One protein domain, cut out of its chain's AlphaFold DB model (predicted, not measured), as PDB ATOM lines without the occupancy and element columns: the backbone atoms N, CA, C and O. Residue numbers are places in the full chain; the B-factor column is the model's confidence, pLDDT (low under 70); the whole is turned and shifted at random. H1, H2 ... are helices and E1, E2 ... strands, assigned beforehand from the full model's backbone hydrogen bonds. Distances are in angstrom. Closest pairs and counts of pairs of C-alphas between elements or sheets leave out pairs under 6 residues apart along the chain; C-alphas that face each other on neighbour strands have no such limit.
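This is residues 194 to 238 and 256 to 331 of the 331 residues of the protein "N-acetyltransferase domain-containing protein" of Candidatus Thiodictyon syntrophicum (UniProt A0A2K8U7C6). A twisted four-stranded antiparallel sheet, E1 to E4, has helix H1 over one face, and the long helix H4 starts at H1 and reaches away from the sheet. Two short helices, H2 and H3, sit by the first part of H4, and the last stretch, residues 311 to 331, folds back beside H4. You have 121 printed residues, with four named strands followed by four named helices, and the sheet runs in the order E1, E2, E3, E4. The class is mixed, helices and strands; the whole is compact, with a radius of gyration of the C-alphas of 15.2 A, yet elongated, spanning 49 by 29 by 26 A.

Find C-alpha 197 at (251.444, 299.772, 330.353), where E1 begins; it runs to residue 202, 16.5 A. Next come E2, residues 205 to 210, 16.6 A; E3, residues 218 to 225, 19.4 A; and E4, residues 228 to 233, 16.2 A. Past the cut, look for H1, residues 260 to 270, 15.7 A, starting at C-alpha 260 (245.811, 293.110, 331.531). Then come the short H2, residues 279 to 283, and H3, residues 285 to 288. H4, residues 294 to 310, runs 24.3 A to C-alpha 310 at (247.508, 273.502, 306.237).

The strands form a meander, each the antiparallel neighbour of the one before, and each successive pair is a hairpin. Look for N 200 and O 207 at 2.9 A between E1 and E2, N 208 and O 220 at 2.8 A between E2 and E3, and N 223 and O 230 at 3.0 A between E3 and E4. The sheet is twisted, with C-alphas up to 4.2 A off its best plane. H1 is on it at a height over the sheet of 8.3 A, giving two layers, a helix on one face of a sheet. It lies over E2 and only just over E3, on which 3 of its C-alphas fall, and runs slantwise to the strands, at 38 degrees to E2 on the local plane. The closest C-alphas of E2 and H1 are those of Phe 208 and Phe 264, 6.3 A apart. H4, with residues 294 to 298 alone, touches H1 at a steep tilt of 43 degrees, the same way; their closest C-alphas, of Ala 265 and Pro 294, are 4.9 A apart. H4 touches H3 with residues 295 to 299 alone, closest at the C-alphas of Trp 288 and Gly 296, 4.4 A. H2 and H4 are close but not clearly touching, with the C-alphas of Trp 282 and Glu 295 at 5.8 A. H4 is not on the sheet. In H1, H2 and H4 every O i to N i+4 pair is within hydrogen-bond range; H3 is too short for such a pair.

The two C-alphas farthest apart, of Gly 238 and Gly 312, are 51.5 A apart. Residues 239 to 255 are not printed, and C-alphas 238 and 256 are 15.3 A apart across this cut. Of the links printed whole, none is long. Mean pLDDT of the printed part is 91.6; look for values under 70 at residues 212 to 216 and 235 to 238.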
ATOM      1  N   ASP A 194     242.822 304.568 328.813       89.31
ATOM      2  CA  ASP A 194     243.639 303.600 329.534       89.31
ATOM      3  C   ASP A 194     245.037 304.172 329.820       89.31
ATOM      4  O   ASP A 194     245.690 304.717 328.919       89.31
ATOM      5  N   PRO A 195     245.550 304.016 331.052       88.81
ATOM      6  CA  PRO A 195     246.932 304.334 331.365       88.81
ATOM      7  C   PRO A 195     247.894 303.482 330.516       88.81
ATOM      8  O   PRO A 195     247.608 302.322 330.210       88.81
ATOM      9  N   PRO A 196     249.076 304.012 330.152       89.88
ATOM     10  CA  PRO A 196     250.074 303.227 329.438       89.88
ATOM     11  C   PRO A 196     250.535 302.046 330.297       89.88
ATOM     12  O   PRO A 196     250.688 302.183 331.509       89.88
ATOM     13  N   TYR A 197     250.820 300.904 329.673       92.44
ATOM     14  CA  TYR A 197     251.444 299.772 330.353       92.44
ATOM     15  C   TYR A 197     252.916 299.622 329.958       92.44
ATOM     16  O   TYR A 197     253.376 300.146 328.940       92.44
ATOM     17  N   ARG A 198     253.669 298.880 330.770       92.50
ATOM     18  CA  ARG A 198     255.055 298.489 330.502       92.50
ATOM     19  C   ARG A 198     255.258 297.024 330.848       92.50
ATOM     20  O   ARG A 198     254.683 296.517 331.809       92.50
ATOM     21  N   ILE A 199     256.135 296.373 330.092       94.38
ATOM     22  CA  ILE A 199     256.631 295.039 330.418       94.38
ATOM     23  C   ILE A 199     258.019 295.176 331.015       94.38
ATOM     24  O   ILE A 199     258.911 295.760 330.402       94.38
ATOM     25  N   ARG A 200     258.197 294.623 332.211       92.12
ATOM     26  CA  ARG A 200     259.507 294.453 332.833       92.12
ATOM     27  C   ARG A 200     259.954 293.018 332.651       92.12
ATOM     28  O   ARG A 200     259.152 292.095 332.786       92.12
ATOM     29  N   HIS A 201     261.224 292.845 332.328       91.81
ATOM     30  CA  HIS A 201     261.821 291.542 332.113       91.81
ATOM     31  C   HIS A 201     263.160 291.504 332.841       91.81
ATOM     32  O   HIS A 201     264.092 292.201 332.448       91.81
ATOM     33  N   ASP A 202     263.208 290.688 333.887       88.25
ATOM     34  CA  ASP A 202     264.382 290.428 334.714       88.25
ATOM     35  C   ASP A 202     264.726 288.924 334.599       88.25
ATOM     36  O   ASP A 202     263.953 288.147 334.023       88.25
ATOM     37  N   GLU A 203     265.865 288.470 335.136       83.94
ATOM     38  CA  GLU A 203     266.257 287.053 335.047       83.94
ATOM     39  C   GLU A 203     265.168 286.119 335.607       83.94
ATOM     40  O   GLU A 203     264.874 286.089 336.801       83.94
ATOM     41  N   GLY A 204     264.531 285.355 334.713       88.19
ATOM     42  CA  GLY A 204     263.502 284.372 335.064       88.19
ATOM     43  C   GLY A 204     262.131 284.943 335.450       88.19
ATOM     44  O   GLY A 204     261.233 284.152 335.756       88.19
ATOM     45  N   ARG A 205     261.922 286.268 335.388       94.25
ATOM     46  CA  ARG A 205     260.638 286.919 335.705       94.25
ATOM     47  C   ARG A 205     260.222 287.928 334.633       94.25
ATOM     48  O   ARG A 205     261.013 288.764 334.213       94.25
ATOM     49  N   MET A 206     258.950 287.900 334.247       96.00
ATOM     50  CA  MET A 206     258.322 288.964 333.461       96.00
ATOM     51  C   MET A 206     257.179 289.580 334.266       96.00
ATOM     52  O   MET A 206     256.495 288.866 334.996       96.00
ATOM     53  N   ALA A 207     256.967 290.888 334.164       95.19
ATOM     54  CA  ALA A 207     255.911 291.581 334.893       95.19
ATOM     55  C   ALA A 207     255.201 292.623 334.024       95.19
ATOM     56  O   ALA A 207     255.841 293.355 333.270       95.19
ATOM     57  N   PHE A 208     253.880 292.693 334.169       94.56
ATOM     58  CA  PHE A 208     253.001 293.676 333.549       94.56
ATOM     59  C   PHE A 208     252.711 294.803 334.541       94.56
ATOM     60  O   PHE A 208     252.117 294.572 335.597       94.56
ATOM     61  N   VAL A 209     253.127 296.022 334.208       91.56
ATOM     62  CA  VAL A 209     252.971 297.218 335.048       91.56
ATOM     63  C   VAL A 209     252.067 298.212 334.331       91.56
ATOM     64  O   VAL A 209     252.220 298.414 333.128       91.56
ATOM     65  N   VAL A 210     251.145 298.845 335.056       87.56
ATOM     66  CA  VAL A 210     250.201 299.831 334.513       87.56
ATOM     67  C   VAL A 210     250.480 301.210 335.113       87.56
ATOM     68  O   VAL A 210     250.721 301.333 336.310       87.56
ATOM     69  N   GLY A 211     250.444 302.249 334.279       79.06
ATOM     70  CA  GLY A 211     250.603 303.643 334.680       79.06
ATOM     71  C   GLY A 211     252.051 304.085 334.903       79.06
ATOM     72  O   GLY A 211     253.008 303.557 334.329       79.06
ATOM     73  N   THR A 212     252.214 305.119 335.730       66.25
ATOM     74  CA  THR A 212     253.511 305.685 336.141       66.25
ATOM     75  C   THR A 212     254.132 304.956 337.332       66.25
ATOM     76  O   THR A 212     255.181 305.381 337.816       66.25
ATOM     77  N   ALA A 213     253.503 303.871 337.790       58.56
ATOM     78  CA  ALA A 213     253.876 303.160 338.998       58.56
ATOM     79  C   ALA A 213     255.323 302.632 338.959       58.56
ATOM     80  O   ALA A 213     255.885 302.335 337.896       58.56
ATOM     81  N   THR A 214     255.933 302.542 340.141       59.06
ATOM     82  CA  THR A 214     257.288 302.018 340.325       59.06
ATOM     83  C   THR A 214     257.330 300.507 340.095       59.06
ATOM     84  O   THR A 214     256.315 299.826 339.950       59.06
ATOM     85  N   ALA A 215     258.554 299.988 340.051       51.44
ATOM     86  CA  ALA A 215     258.901 298.586 339.883       51.44
ATOM     87  C   ALA A 215     258.024 297.579 340.662       51.44
ATOM     88  O   ALA A 215     257.754 296.495 340.136       51.44
ATOM     89  N   ASP A 216     257.593 297.936 341.870       57.66
ATOM     90  CA  ASP A 216     256.957 297.023 342.822       57.66
ATOM     91  C   ASP A 216     255.437 296.876 342.628       57.66
ATOM     92  O   ASP A 216     254.834 295.967 343.191       57.66
ATOM     93  N   ASN A 217     254.828 297.668 341.737       70.94
ATOM     94  CA  ASN A 217     253.380 297.677 341.489       70.94
ATOM     95  C   ASN A 217     252.994 296.886 340.225       70.94
ATOM     96  O   ASN A 217     252.193 297.333 339.397       70.94
ATOM     97  N   ALA A 218     253.598 295.713 340.024       81.81
ATOM     98  CA  ALA A 218     253.194 294.824 338.938       81.81
ATOM     99  C   ALA A 218     251.747 294.362 339.153       81.81
ATOM    100  O   ALA A 218     251.428 293.827 340.206       81.81
ATOM    101  N   ARG A 219     250.882 294.508 338.144       87.50
ATOM    102  CA  ARG A 219     249.515 293.960 338.186       87.50
ATOM    103  C   ARG A 219     249.521 292.447 338.022       87.50
ATOM    104  O   ARG A 219     248.744 291.745 338.657       87.50
ATOM    105  N   ILE A 220     250.411 291.952 337.163       93.94
ATOM    106  CA  ILE A 220     250.597 290.522 336.925       93.94
ATOM    107  C   ILE A 220     252.090 290.241 336.792       93.94
ATOM    108  O   ILE A 220     252.803 290.969 336.101       93.94
ATOM    109  N   ALA A 221     252.563 289.175 337.426       94.94
ATOM    110  CA  ALA A 221     253.907 288.652 337.258       94.94
ATOM    111  C   ALA A 221     253.883 287.194 336.788       94.94
ATOM    112  O   ALA A 221     252.977 286.419 337.086       94.94
ATOM    113  N   ALA A 222     254.915 286.827 336.037       97.00
ATOM    114  CA  ALA A 222     255.122 285.497 335.502       97.00
ATOM    115  C   ALA A 222     256.542 285.010 335.791       97.00
ATOM    116  O   ALA A 222     257.509 285.763 335.642       97.00
ATOM    117  N   ARG A 223     256.676 283.728 336.141       97.00
ATOM    118  CA  ARG A 223     257.963 283.023 336.251       97.00
ATOM    119  C   ARG A 223     257.924 281.718 335.464       97.00
ATOM    120  O   ARG A 223     256.865 281.113 335.297       97.00
ATOM    121  N   ARG A 224     259.089 281.267 334.998       95.50
ATOM    122  CA  ARG A 224     259.224 279.958 334.341       95.50
ATOM    123  C   ARG A 224     259.393 278.857 335.382       95.50
ATOM    124  O   ARG A 224     260.218 278.980 336.283       95.50
ATOM    125  N   ARG A 225     258.675 277.750 335.204       94.75
ATOM    126  CA  ARG A 225     258.910 276.489 335.914       94.75
ATOM    127  C   ARG A 225     258.971 275.360 334.891       94.75
ATOM    128  O   ARG A 225     257.966 274.703 334.616       94.75
ATOM    129  N   GLY A 226     260.152 275.186 334.296       93.88
ATOM    130  CA  GLY A 226     260.338 274.314 333.135       93.88
ATOM    131  C   GLY A 226     259.406 274.730 331.996       93.88
ATOM    132  O   GLY A 226     259.395 275.894 331.596       93.88
ATOM    133  N   ASP A 227     258.571 273.791 331.563       96.50
ATOM    134  CA  ASP A 227     257.566 273.976 330.512       96.50
ATOM    135  C   ASP A 227     256.243 274.580 331.006       96.50
ATOM    136  O   ASP A 227     255.293 274.713 330.239       96.50
ATOM    137  N   THR A 228     256.157 274.945 332.289       97.19
ATOM    138  CA  THR A 228     254.951 275.533 332.890       97.19
ATOM    139  C   THR A 228     255.159 276.977 333.327       97.19
ATOM    140  O   THR A 228     256.275 277.419 333.620       97.19
ATOM    141  N   LEU A 229     254.054 277.716 333.370       98.12
ATOM    142  CA  LEU A 229     253.978 279.111 333.784       98.12
ATOM    143  C   LEU A 229     253.562 279.203 335.256       98.12
ATOM    144  O   LEU A 229     252.528 278.672 335.649       98.12
ATOM    145  N   ILE A 230     254.328 279.923 336.071       97.56
ATOM    146  CA  ILE A 230     253.832 280.428 337.356       97.56
ATOM    147  C   ILE A 230     253.250 281.812 337.082       97.56
ATOM    148  O   ILE A 230     253.943 282.649 336.507       97.56
ATOM    149  N   TRP A 231     251.997 282.032 337.472       96.81
ATOM    150  CA  TRP A 231     251.243 283.261 337.228       96.81
ATOM    151  C   TRP A 231     250.751 283.835 338.551       96.81
ATOM    152  O   TRP A 231     250.048 283.156 339.297       96.81
ATOM    153  N   GLU A 232     251.135 285.074 338.826       94.38
ATOM    154  CA  GLU A 232     250.871 285.781 340.073       94.38
ATOM    155  C   GLU A 232     250.097 287.058 339.732       94.38
ATOM    156  O   GLU A 232     250.635 287.964 339.097       94.38
ATOM    157  N   GLU A 233     248.822 287.118 340.111       89.69
ATOM    158  CA  GLU A 233     248.020 288.342 340.024       89.69
ATOM    159  C   GLU A 233     248.133 289.087 341.346       89.69
ATOM    160  O   GLU A 233     247.981 288.499 342.418       89.69
ATOM    161  N   HIS A 234     248.402 290.384 341.268       83.38
ATOM    162  CA  HIS A 234     248.442 291.244 342.435       83.38
ATOM    163  C   HIS A 234     247.195 292.120 342.428       83.38
ATOM    164  O   HIS A 234     246.840 292.713 341.402       83.38
ATOM    165  N   ALA A 235     246.524 292.196 343.580       66.62
ATOM    166  CA  ALA A 235     245.474 293.181 343.775       66.62
ATOM    167  C   ALA A 235     246.040 294.581 343.470       66.62
ATOM    168  O   ALA A 235     247.232 294.816 343.707       66.62
ATOM    169  N   PRO A 236     245.222 295.515 342.945       59.34
ATOM    170  CA  PRO A 236     245.601 296.919 342.994       59.34
ATOM    171  C   PRO A 236     246.033 297.228 344.426       59.34
ATOM    172  O   PRO A 236     245.343 296.819 345.363       59.34
ATOM    173  N   VAL A 237     247.173 297.896 344.601       51.09
ATOM    174  CA  VAL A 237     247.570 298.399 345.916       51.09
ATOM    175  C   VAL A 237     246.570 299.498 346.265       51.09
ATOM    176  O   VAL A 237     246.772 300.663 345.948       51.09
ATOM    177  N   GLY A 238     245.431 299.117 346.846       47.00
ATOM    178  CA  GLY A 238     244.661 300.034 347.667       47.00
ATOM    179  C   GLY A 238     245.570 300.402 348.826       47.00
ATOM    180  O   GLY A 238     246.170 299.504 349.419       47.00
ATOM    181  N   THR A 256     240.704 300.217 334.170       71.56
ATOM    182  CA  THR A 256     241.136 300.112 332.775       71.56
ATOM    183  C   THR A 256     240.038 299.458 331.946       71.56
ATOM    184  O   THR A 256     239.508 298.413 332.319       71.56
ATOM    185  N   LEU A 257     239.736 300.027 330.780       78.56
ATOM    186  CA  LEU A 257     238.803 299.442 329.819       78.56
ATOM    187  C   LEU A 257     239.346 298.119 329.261       78.56
ATOM    188  O   LEU A 257     238.581 297.187 329.003       78.56
ATOM    189  N   ALA A 258     240.663 298.021 329.061       84.38
ATOM    190  CA  ALA A 258     241.315 296.784 328.653       84.38
ATOM    191  C   ALA A 258     241.705 295.895 329.847       84.38
ATOM    192  O   ALA A 258     242.185 296.362 330.881       84.38
ATOM    193  N   SER A 259     241.578 294.576 329.668       89.38
ATOM    194  CA  SER A 259     242.069 293.595 330.639       89.38
ATOM    195  C   SER A 259     243.589 293.382 330.484       89.38
ATOM    196  O   SER A 259     244.068 293.156 329.364       89.38
ATOM    197  N   PRO A 260     244.374 293.390 331.581       93.25
ATOM    198  CA  PRO A 260     245.811 293.110 331.531       93.25
ATOM    199  C   PRO A 260     246.166 291.679 331.108       93.25
ATOM    200  O   PRO A 260     247.143 291.481 330.385       93.25
ATOM    201  N   ALA A 261     245.379 290.678 331.523       95.69
ATOM    202  CA  ALA A 261     245.730 289.265 331.350       95.69
ATOM    203  C   ALA A 261     245.911 288.843 329.874       95.69
ATOM    204  O   ALA A 261     246.960 288.269 329.566       95.69
ATOM    205  N   PRO A 262     245.003 289.183 328.934       97.25
ATOM    206  CA  PRO A 262     245.188 288.865 327.518       97.25
ATOM    207  C   PRO A 262     246.438 289.506 326.913       97.25
ATOM    208  O   PRO A 262     247.199 288.871 326.181       97.25
ATOM    209  N   THR A 263     246.681 290.773 327.248       97.94
ATOM    210  CA  THR A 263     247.832 291.520 326.730       97.94
ATOM    211  C   THR A 263     249.137 290.934 327.257       97.94
ATOM    212  O   THR A 263     250.084 290.739 326.494       97.94
ATOM    213  N   PHE A 264     249.183 290.584 328.543       98.06
ATOM    214  CA  PHE A 264     250.360 289.966 329.137       98.06
ATOM    215  C   PHE A 264     250.611 288.548 328.610       98.06
ATOM    216  O   PHE A 264     251.753 288.206 328.305       98.06
ATOM    217  N   ALA A 265     249.557 287.751 328.402       98.50
ATOM    218  CA  ALA A 265     249.658 286.449 327.745       98.50
ATOM    219  C   ALA A 265     250.284 286.558 326.347       98.50
ATOM    220  O   ALA A 265     251.157 285.764 325.994       98.50
ATOM    221  N   LEU A 266     249.887 287.565 325.561       98.69
ATOM    222  CA  LEU A 266     250.461 287.779 324.236       98.69
ATOM    223  C   LEU A 266     251.934 288.204 324.306       98.69
ATOM    224  O   LEU A 266     252.736 287.707 323.516       98.69
ATOM    225  N   TRP A 267     252.317 289.043 325.274       98.38
ATOM    226  CA  TRP A 267     253.725 289.374 325.533       98.38
ATOM    227  C   TRP A 267     254.572 288.147 325.879       98.38
ATOM    228  O   TRP A 267     255.652 287.962 325.314       98.38
ATOM    229  N   LEU A 268     254.068 287.270 326.750       98.50
ATOM    230  CA  LEU A 268     254.717 285.996 327.059       98.50
ATOM    231  C   LEU A 268     254.896 285.156 325.784       98.50
ATOM    232  O   LEU A 268     255.999 284.676 325.506       98.50
ATOM    233  N   ALA A 269     253.847 285.048 324.967       98.50
ATOM    234  CA  ALA A 269     253.864 284.265 323.739       98.50
ATOM    235  C   ALA A 269     254.917 284.764 322.734       98.50
ATOM    236  O   ALA A 269     255.739 283.980 322.256       98.50
ATOM    237  N   VAL A 270     254.958 286.072 322.442       98.25
ATOM    238  CA  VAL A 270     255.925 286.642 321.476       98.25
ATOM    239  C   VAL A 270     257.378 286.558 321.954       98.25
ATOM    240  O   VAL A 270     258.299 286.691 321.139       98.25
ATOM    241  N   CYS A 271     257.584 286.329 323.254       97.25
ATOM    242  CA  CYS A 271     258.878 286.102 323.893       97.25
ATOM    243  C   CYS A 271     259.200 284.609 324.116       97.25
ATOM    244  O   CYS A 271     260.203 284.305 324.762       97.25
ATOM    245  N   GLY A 272     258.374 283.672 323.632       97.00
ATOM    246  CA  GLY A 272     258.606 282.229 323.802       97.00
ATOM    247  C   GLY A 272     258.566 281.777 325.268       97.00
ATOM    248  O   GLY A 272     259.375 280.953 325.710       97.00
ATOM    249  N   TRP A 273     257.702 282.388 326.077       97.75
ATOM    250  CA  TRP A 273     257.438 281.952 327.449       97.75
ATOM    251  C   TRP A 273     256.396 280.836 327.484       97.75
ATOM    252  O   TRP A 273     255.560 280.766 326.582       97.75
ATOM    253  N   PRO A 274     256.424 279.958 328.507       98.12
ATOM    254  CA  PRO A 274     255.338 279.017 328.722       98.12
ATOM    255  C   PRO A 274     254.029 279.783 328.916       98.12
ATOM    256  O   PRO A 274     254.016 280.852 329.524       98.12
ATOM    257  N   LEU A 275     252.930 279.216 328.430       98.38
ATOM    258  CA  LEU A 275     251.583 279.771 328.613       98.38
ATOM    259  C   LEU A 275     250.675 278.858 329.445       98.38
ATOM    260  O   LEU A 275     249.579 279.258 329.815       98.38
ATOM    261  N   ILE A 276     251.107 277.631 329.732       98.31
ATOM    262  CA  ILE A 276     250.298 276.638 330.438       98.31
ATOM    263  C   ILE A 276     250.707 276.624 331.907       98.31
ATOM    264  O   ILE A 276     251.852 276.303 332.229       98.31
ATOM    265  N   ARG A 277     249.782 276.956 332.811       97.75
ATOM    266  CA  ARG A 277     250.057 276.956 334.260       97.75
ATOM    267  C   ARG A 277     250.032 275.558 334.877       97.75
ATOM    268  O   ARG A 277     250.776 275.275 335.818       97.75
ATOM    269  N   GLY A 278     249.243 274.660 334.296       97.12
ATOM    270  CA  GLY A 278     249.143 273.265 334.699       97.12
ATOM    271  C   GLY A 278     248.051 272.510 333.934       97.12
ATOM    272  O   GLY A 278     247.321 273.115 333.144       97.12
ATOM    273  N   PRO A 279     247.916 271.188 334.159       96.81
ATOM    274  CA  PRO A 279     246.905 270.365 333.490       96.81
ATOM    275  C   PRO A 279     245.467 270.841 333.738       96.81
ATOM    276  O   PRO A 279     244.672 270.920 332.805       96.81
ATOM    277  N   ARG A 280     245.152 271.238 334.978       96.81
ATOM    278  CA  ARG A 280     243.817 271.719 335.365       96.81
ATOM    279  C   ARG A 280     243.434 273.002 334.630       96.81
ATOM    280  O   ARG A 280     242.301 273.159 334.182       96.81
ATOM    281  N   GLU A 281     244.359 273.948 334.511       96.88
ATOM    282  CA  GLU A 281     244.126 275.197 333.785       96.88
ATOM    283  C   GLU A 281     244.024 274.939 332.278       96.88
ATOM    284  O   GLU A 281     243.186 275.541 331.605       96.88
ATOM    285  N   TRP A 282     244.811 273.993 331.755       97.25
ATOM    286  CA  TRP A 282     244.750 273.587 330.355       97.25
ATOM    287  C   TRP A 282     243.398 272.981 329.967       97.25
ATOM    288  O   TRP A 282     242.880 273.284 328.891       97.25
ATOM    289  N   GLU A 283     242.774 272.171 330.823       96.88
ATOM    290  CA  GLU A 283     241.410 271.652 330.601       96.88
ATOM    291  C   GLU A 283     240.389 272.779 330.383       96.88
ATOM    292  O   GLU A 283     239.449 272.638 329.602       96.88
ATOM    293  N   ARG A 284     240.621 273.943 330.999       96.00
ATOM    294  CA  ARG A 284     239.745 275.118 330.930       96.00
ATOM    295  C   ARG A 284     240.030 276.048 329.749       96.00
ATOM    296  O   ARG A 284     239.343 277.060 329.615       96.00
ATOM    297  N   ARG A 285     240.999 275.733 328.882       96.62
ATOM    298  CA  ARG A 285     241.431 276.595 327.759       96.62
ATOM    299  C   ARG A 285     240.284 277.084 326.870       96.62
ATOM    300  O   ARG A 285     240.288 278.235 326.444       96.62
ATOM    301  N   TYR A 286     239.268 276.251 326.645       94.50
ATOM    302  CA  TYR A 286     238.131 276.584 325.782       94.50
ATOM    303  C   TYR A 286     237.254 277.710 326.339       94.50
ATOM    304  O   TYR A 286     236.693 278.477 325.557       94.50
ATOM    305  N   HIS A 287     237.199 277.876 327.667       92.62
ATOM    306  CA  HIS A 287     236.483 278.987 328.304       92.62
ATOM    307  C   HIS A 287     237.099 280.355 327.981       92.62
ATOM    308  O   HIS A 287     236.405 281.364 328.047       92.62
ATOM    309  N   TRP A 288     238.379 280.384 327.606       90.75
ATOM    310  CA  TRP A 288     239.153 281.595 327.307       90.75
ATOM    311  C   TRP A 288     239.565 281.669 325.833       90.75
ATOM    312  O   TRP A 288     240.486 282.394 325.452       90.75
ATOM    313  N   SER A 289     238.904 280.873 324.992       87.88
ATOM    314  CA  SER A 289     239.267 280.723 323.586       87.88
ATOM    315  C   SER A 289     239.121 282.020 322.800       87.88
ATOM    316  O   SER A 289     239.854 282.200 321.843       87.88
ATOM    317  N   ASP A 290     238.262 282.952 323.213       90.75
ATOM    318  CA  ASP A 290     238.093 284.237 322.529       90.75
ATOM    319  C   ASP A 290     238.900 285.377 323.167       90.75
ATOM    320  O   ASP A 290     239.291 286.305 322.468       90.75
ATOM    321  N   THR A 291     239.147 285.335 324.476       92.56
ATOM    322  CA  THR A 291     239.974 286.288 325.236       92.56
ATOM    323  C   THR A 291     240.182 285.745 326.656       92.56
ATOM    324  O   THR A 291     239.481 284.822 327.074       92.56
ATOM    325  N   GLY A 292     241.106 286.324 327.421       92.19
ATOM    326  CA  GLY A 292     241.275 286.052 328.851       92.19
ATOM    327  C   GLY A 292     242.641 285.469 329.197       92.19
ATOM    328  O   GLY A 292     243.659 286.146 329.072       92.19
ATOM    329  N   MET A 293     242.649 284.229 329.686       96.56
ATOM    330  CA  MET A 293     243.825 283.615 330.309       96.56
ATOM    331  C   MET A 293     244.841 283.050 329.297       96.56
ATOM    332  O   MET A 293     244.454 282.687 328.180       96.56
ATOM    333  N   PRO A 294     246.124 282.897 329.693       98.00
ATOM    334  CA  PRO A 294     247.193 282.397 328.823       98.00
ATOM    335  C   PRO A 294     246.901 281.064 328.119       98.00
ATOM    336  O   PRO A 294     247.269 280.900 326.957       98.00
ATOM    337  N   GLU A 295     246.194 280.131 328.766       98.38
ATOM    338  CA  GLU A 295     245.853 278.835 328.166       98.38
ATOM    339  C   GLU A 295     244.904 278.958 326.966       98.38
ATOM    340  O   GLU A 295     245.000 278.175 326.020       98.38
ATOM    341  N   GLY A 296     244.007 279.951 326.980       97.94
ATOM    342  CA  GLY A 296     243.115 280.238 325.856       97.94
ATOM    343  C   GLY A 296     243.882 280.713 324.626       97.94
ATOM    344  O   GLY A 296     243.651 280.219 323.521       97.94
ATOM    345  N   LEU A 297     244.867 281.597 324.830       98.50
ATOM    346  CA  LEU A 297     245.784 282.013 323.769       98.50
ATOM    347  C   LEU A 297     246.654 280.848 323.289       98.50
ATOM    348  O   LEU A 297     246.811 280.673 322.086       98.50
ATOM    349  N   ALA A 298     247.191 280.032 324.199       98.44
ATOM    350  CA  ALA A 298     247.990 278.862 323.843       98.44
ATOM    351  C   ALA A 298     247.214 277.899 322.932       98.44
ATOM    352  O   ALA A 298     247.737 277.470 321.910       98.44
ATOM    353  N   TYR A 299     245.942 277.635 323.247       98.06
ATOM    354  CA  TYR A 299     245.044 276.893 322.362       98.06
ATOM    355  C   TYR A 299     244.852 277.585 321.006       98.06
ATOM    356  O   TYR A 299     244.994 276.956 319.964       98.06
ATOM    357  N   LYS A 300     244.571 278.891 320.972       98.19
ATOM    358  CA  LYS A 300     244.399 279.597 319.693       98.19
ATOM    359  C   LYS A 300     245.665 279.615 318.843       98.19
ATOM    360  O   LYS A 300     245.563 279.506 317.626       98.19
ATOM    361  N   ILE A 301     246.844 279.677 319.455       98.44
ATOM    362  CA  ILE A 301     248.126 279.552 318.756       98.44
ATOM    363  C   ILE A 301     248.220 278.206 318.030       98.44
ATOM    364  O   ILE A 301     248.627 278.193 316.867       98.44
ATOM    365  N   THR A 302     247.803 277.089 318.646       98.19
ATOM    366  CA  THR A 302     247.817 275.793 317.944       98.19
ATOM    367  C   THR A 302     246.902 275.816 316.724       98.19
ATOM    368  O   THR A 302     247.321 275.379 315.657       98.19
ATOM    369  N   VAL A 303     245.711 276.410 316.849       97.88
ATOM    370  CA  VAL A 303     244.751 276.562 315.745       97.88
ATOM    371  C   VAL A 303     245.308 277.441 314.623       97.88
ATOM    372  O   VAL A 303     245.310 277.030 313.464       97.88
ATOM    373  N   PHE A 304     245.822 278.630 314.950       97.50
ATOM    374  CA  PHE A 304     246.365 279.566 313.964       97.50
ATOM    375  C   PHE A 304     247.539 278.966 313.196       97.50
ATOM    376  O   PHE A 304     247.620 279.085 311.972       97.50
ATOM    377  N   GLU A 305     248.458 278.310 313.900       98.12
ATOM    378  CA  GLU A 305     249.629 277.719 313.267       98.12
ATOM    379  C   GLU A 305     249.295 276.459 312.467       98.12
ATOM    380  O   GLU A 305     249.853 276.273 311.387       98.12
ATOM    381  N   ALA A 306     248.393 275.604 312.955       98.06
ATOM    382  CA  ALA A 306     247.943 274.434 312.208       98.06
ATOM    383  C   ALA A 306     247.242 274.844 310.908       98.06
ATOM    384  O   ALA A 306     247.576 274.310 309.851       98.06
ATOM    385  N   TYR A 307     246.360 275.849 310.958       97.00
ATOM    386  CA  TYR A 307     245.725 276.401 309.760       97.00
ATOM    387  C   TYR A 307     246.759 276.977 308.785       97.00
ATOM    388  O   TYR A 307     246.755 276.649 307.601       97.00
ATOM    389  N   THR A 308     247.715 277.765 309.289       96.38
ATOM    390  CA  THR A 308     248.778 278.356 308.458       96.38
ATOM    391  C   THR A 308     249.596 277.273 307.741       96.38
ATOM    392  O   THR A 308     249.813 277.367 306.532       96.38
ATOM    393  N   ARG A 309     249.979 276.196 308.445       97.00
ATOM    394  CA  ARG A 309     250.661 275.038 307.837       97.00
ATOM    395  C   ARG A 309     249.772 274.303 306.838       97.00
ATOM    396  O   ARG A 309     250.261 273.887 305.791       97.00
ATOM    397  N   ARG A 310     248.475 274.161 307.126       97.25
ATOM    398  CA  ARG A 310     247.508 273.502 306.237       97.25
ATOM    399  C   ARG A 310     247.345 274.224 304.902       97.25
ATOM    400  O   ARG A 310     247.120 273.564 303.886       97.25
ATOM    401  N   CYS A 311     247.492 275.546 304.904       95.81
ATOM    402  CA  CYS A 311     247.548 276.376 303.703       95.81
ATOM    403  C   CYS A 311     248.900 276.302 302.968       95.81
ATOM    404  O   CYS A 311     249.075 276.960 301.950       95.81
ATOM    405  N   GLY A 312     249.861 275.510 303.460       95.94
ATOM    406  CA  GLY A 312     251.195 275.383 302.874       95.94
ATOM    407  C   GLY A 312     252.120 276.556 303.191       95.94
ATOM    408  O   GLY A 312     253.149 276.713 302.536       95.94
ATOM    409  N   PHE A 313     251.772 277.389 304.175       96.44
ATOM    410  CA  PHE A 313     252.563 278.556 304.533       96.44
ATOM    411  C   PHE A 313     253.516 278.288 305.689       96.44
ATOM    412  O   PHE A 313     253.303 277.439 306.560       96.44
ATOM    413  N   ARG A 314     254.574 279.092 305.697       94.44
ATOM    414  CA  ARG A 314     255.567 279.152 306.758       94.44
ATOM    415  C   ARG A 314     254.957 279.597 308.089       94.44
ATOM    416  O   ARG A 314     254.073 280.448 308.134       94.44
ATOM    417  N   VAL A 315     255.497 279.056 309.180       96.25
ATOM    418  CA  VAL A 315     255.169 279.458 310.552       96.25
ATOM    419  C   VAL A 315     256.461 279.756 311.306       96.25
ATOM    420  O   VAL A 315     257.060 278.863 311.902       96.25
ATOM    421  N   ASP A 316     256.858 281.029 311.293       95.38
ATOM    422  CA  ASP A 316     258.061 281.537 311.966       95.38
ATOM    423  C   ASP A 316     257.699 282.218 313.294       95.38
ATOM    424  O   ASP A 316     257.952 283.404 313.531       95.38
ATOM    425  N   THR A 317     257.042 281.464 314.170       97.50
ATOM    426  CA  THR A 317     256.582 281.931 315.481       97.50
ATOM    427  C   THR A 317     257.449 281.354 316.603       97.50
ATOM    428  O   THR A 317     258.012 280.263 316.465       97.50
ATOM    429  N   PRO A 318     257.585 282.055 317.744       97.88
ATOM    430  CA  PRO A 318     258.221 281.480 318.921       97.88
ATOM    431  C   PRO A 318     257.520 280.190 319.343       97.88
ATOM    432  O   PRO A 318     256.294 280.135 319.445       97.88
ATOM    433  N   ARG A 319     258.308 279.157 319.637       97.31
ATOM    434  CA  ARG A 319     257.781 277.931 320.232       97.31
ATOM    435  C   ARG A 319     257.431 278.198 321.688       97.31
ATOM    436  O   ARG A 319     258.236 278.760 322.429       97.31
ATOM    437  N   ILE A 320     256.232 277.790 322.081       98.19
ATOM    438  CA  ILE A 320     255.734 277.900 323.446       98.19
ATOM    439  C   ILE A 320     256.123 276.615 324.187       98.19
ATOM    440  O   ILE A 320     255.689 275.534 323.779       98.19
ATOM    441  N   PRO A 321     256.946 276.695 325.249       98.00
ATOM    442  CA  PRO A 321     257.283 275.534 326.067       98.00
ATOM    443  C   PRO A 321     256.029 274.828 326.595       98.00
ATOM    444  O   PRO A 321     255.055 275.486 326.968       98.00
ATOM    445  N   GLY A 322     256.050 273.494 326.589       96.44
ATOM    446  CA  GLY A 322     254.929 272.652 327.019       96.44
ATOM    447  C   GLY A 322     253.733 272.590 326.063       96.44
ATOM    448  O   GLY A 322     252.823 271.797 326.297       96.44
ATOM    449  N   LEU A 323     253.712 273.384 324.986       97.69
ATOM    450  CA  LEU A 323     252.622 273.371 324.014       97.69
ATOM    451  C   LEU A 323     252.872 272.325 322.923       97.69
ATOM    452  O   LEU A 323     253.917 272.314 322.268       97.69
ATOM    453  N   VAL A 324     251.879 271.469 322.694       97.12
ATOM    454  CA  VAL A 324     251.850 270.538 321.561       97.12
ATOM    455  C   VAL A 324     251.206 271.230 320.367       97.12
ATOM    456  O   VAL A 324     250.217 271.942 320.515       97.12
ATOM    457  N   TYR A 325     251.765 271.012 319.179       97.62
ATOM    458  CA  TYR A 325     251.310 271.641 317.942       97.62
ATOM    459  C   TYR A 325     250.803 270.564 316.986       97.62
ATOM    460  O   TYR A 325     251.594 270.067 316.180       97.62
ATOM    461  N   PRO A 326     249.526 270.170 317.113       96.62
ATOM    462  CA  PRO A 326     248.937 269.160 316.249       96.62
ATOM    463  C   PRO A 326     248.833 269.656 314.795       96.62
ATOM    464  O   PRO A 326     248.834 270.872 314.547       96.62
ATOM    465  N   PRO A 327     248.744 268.734 313.823       96.38
ATOM    466  CA  PRO A 327     248.310 269.062 312.471       96.38
ATOM    467  C   PRO A 327     246.842 269.522 312.466       96.38
ATOM    468  O   PRO A 327     246.108 269.343 313.436       96.38
ATOM    469  N   TRP A 328     246.406 270.132 311.362       96.81
ATOM    470  CA  TRP A 328     245.047 270.676 311.239       96.81
ATOM    471  C   TRP A 328     243.963 269.598 311.340       96.81
ATOM    472  O   TRP A 328     242.882 269.847 311.854       96.81
ATOM    473  N   GLU A 329     244.269 268.393 310.877       96.56
ATOM    474  CA  GLU A 329     243.368 267.243 310.847       96.56
ATOM    475  C   GLU A 329     243.035 266.690 312.245       96.56
ATOM    476  O   GLU A 329     242.100 265.904 312.381       96.56
ATOM    477  N   GLU A 330     243.786 267.092 313.274       94.44
ATOM    478  CA  GLU A 330     243.622 266.652 314.666       94.44
ATOM    479  C   GLU A 330     242.933 267.702 315.568       94.44
ATOM    480  O   GLU A 330     242.833 267.485 316.780       94.44
ATOM    481  N   LEU A 331     242.492 268.843 315.014       89.56
ATOM    482  CA  LEU A 331     241.946 269.985 315.768       89.56
ATOM    483  C   LEU A 331     240.421 270.064 315.862       89.56
ATOM    484  O   LEU A 331     239.722 269.627 314.921       89.56
TER     485      LEU A 331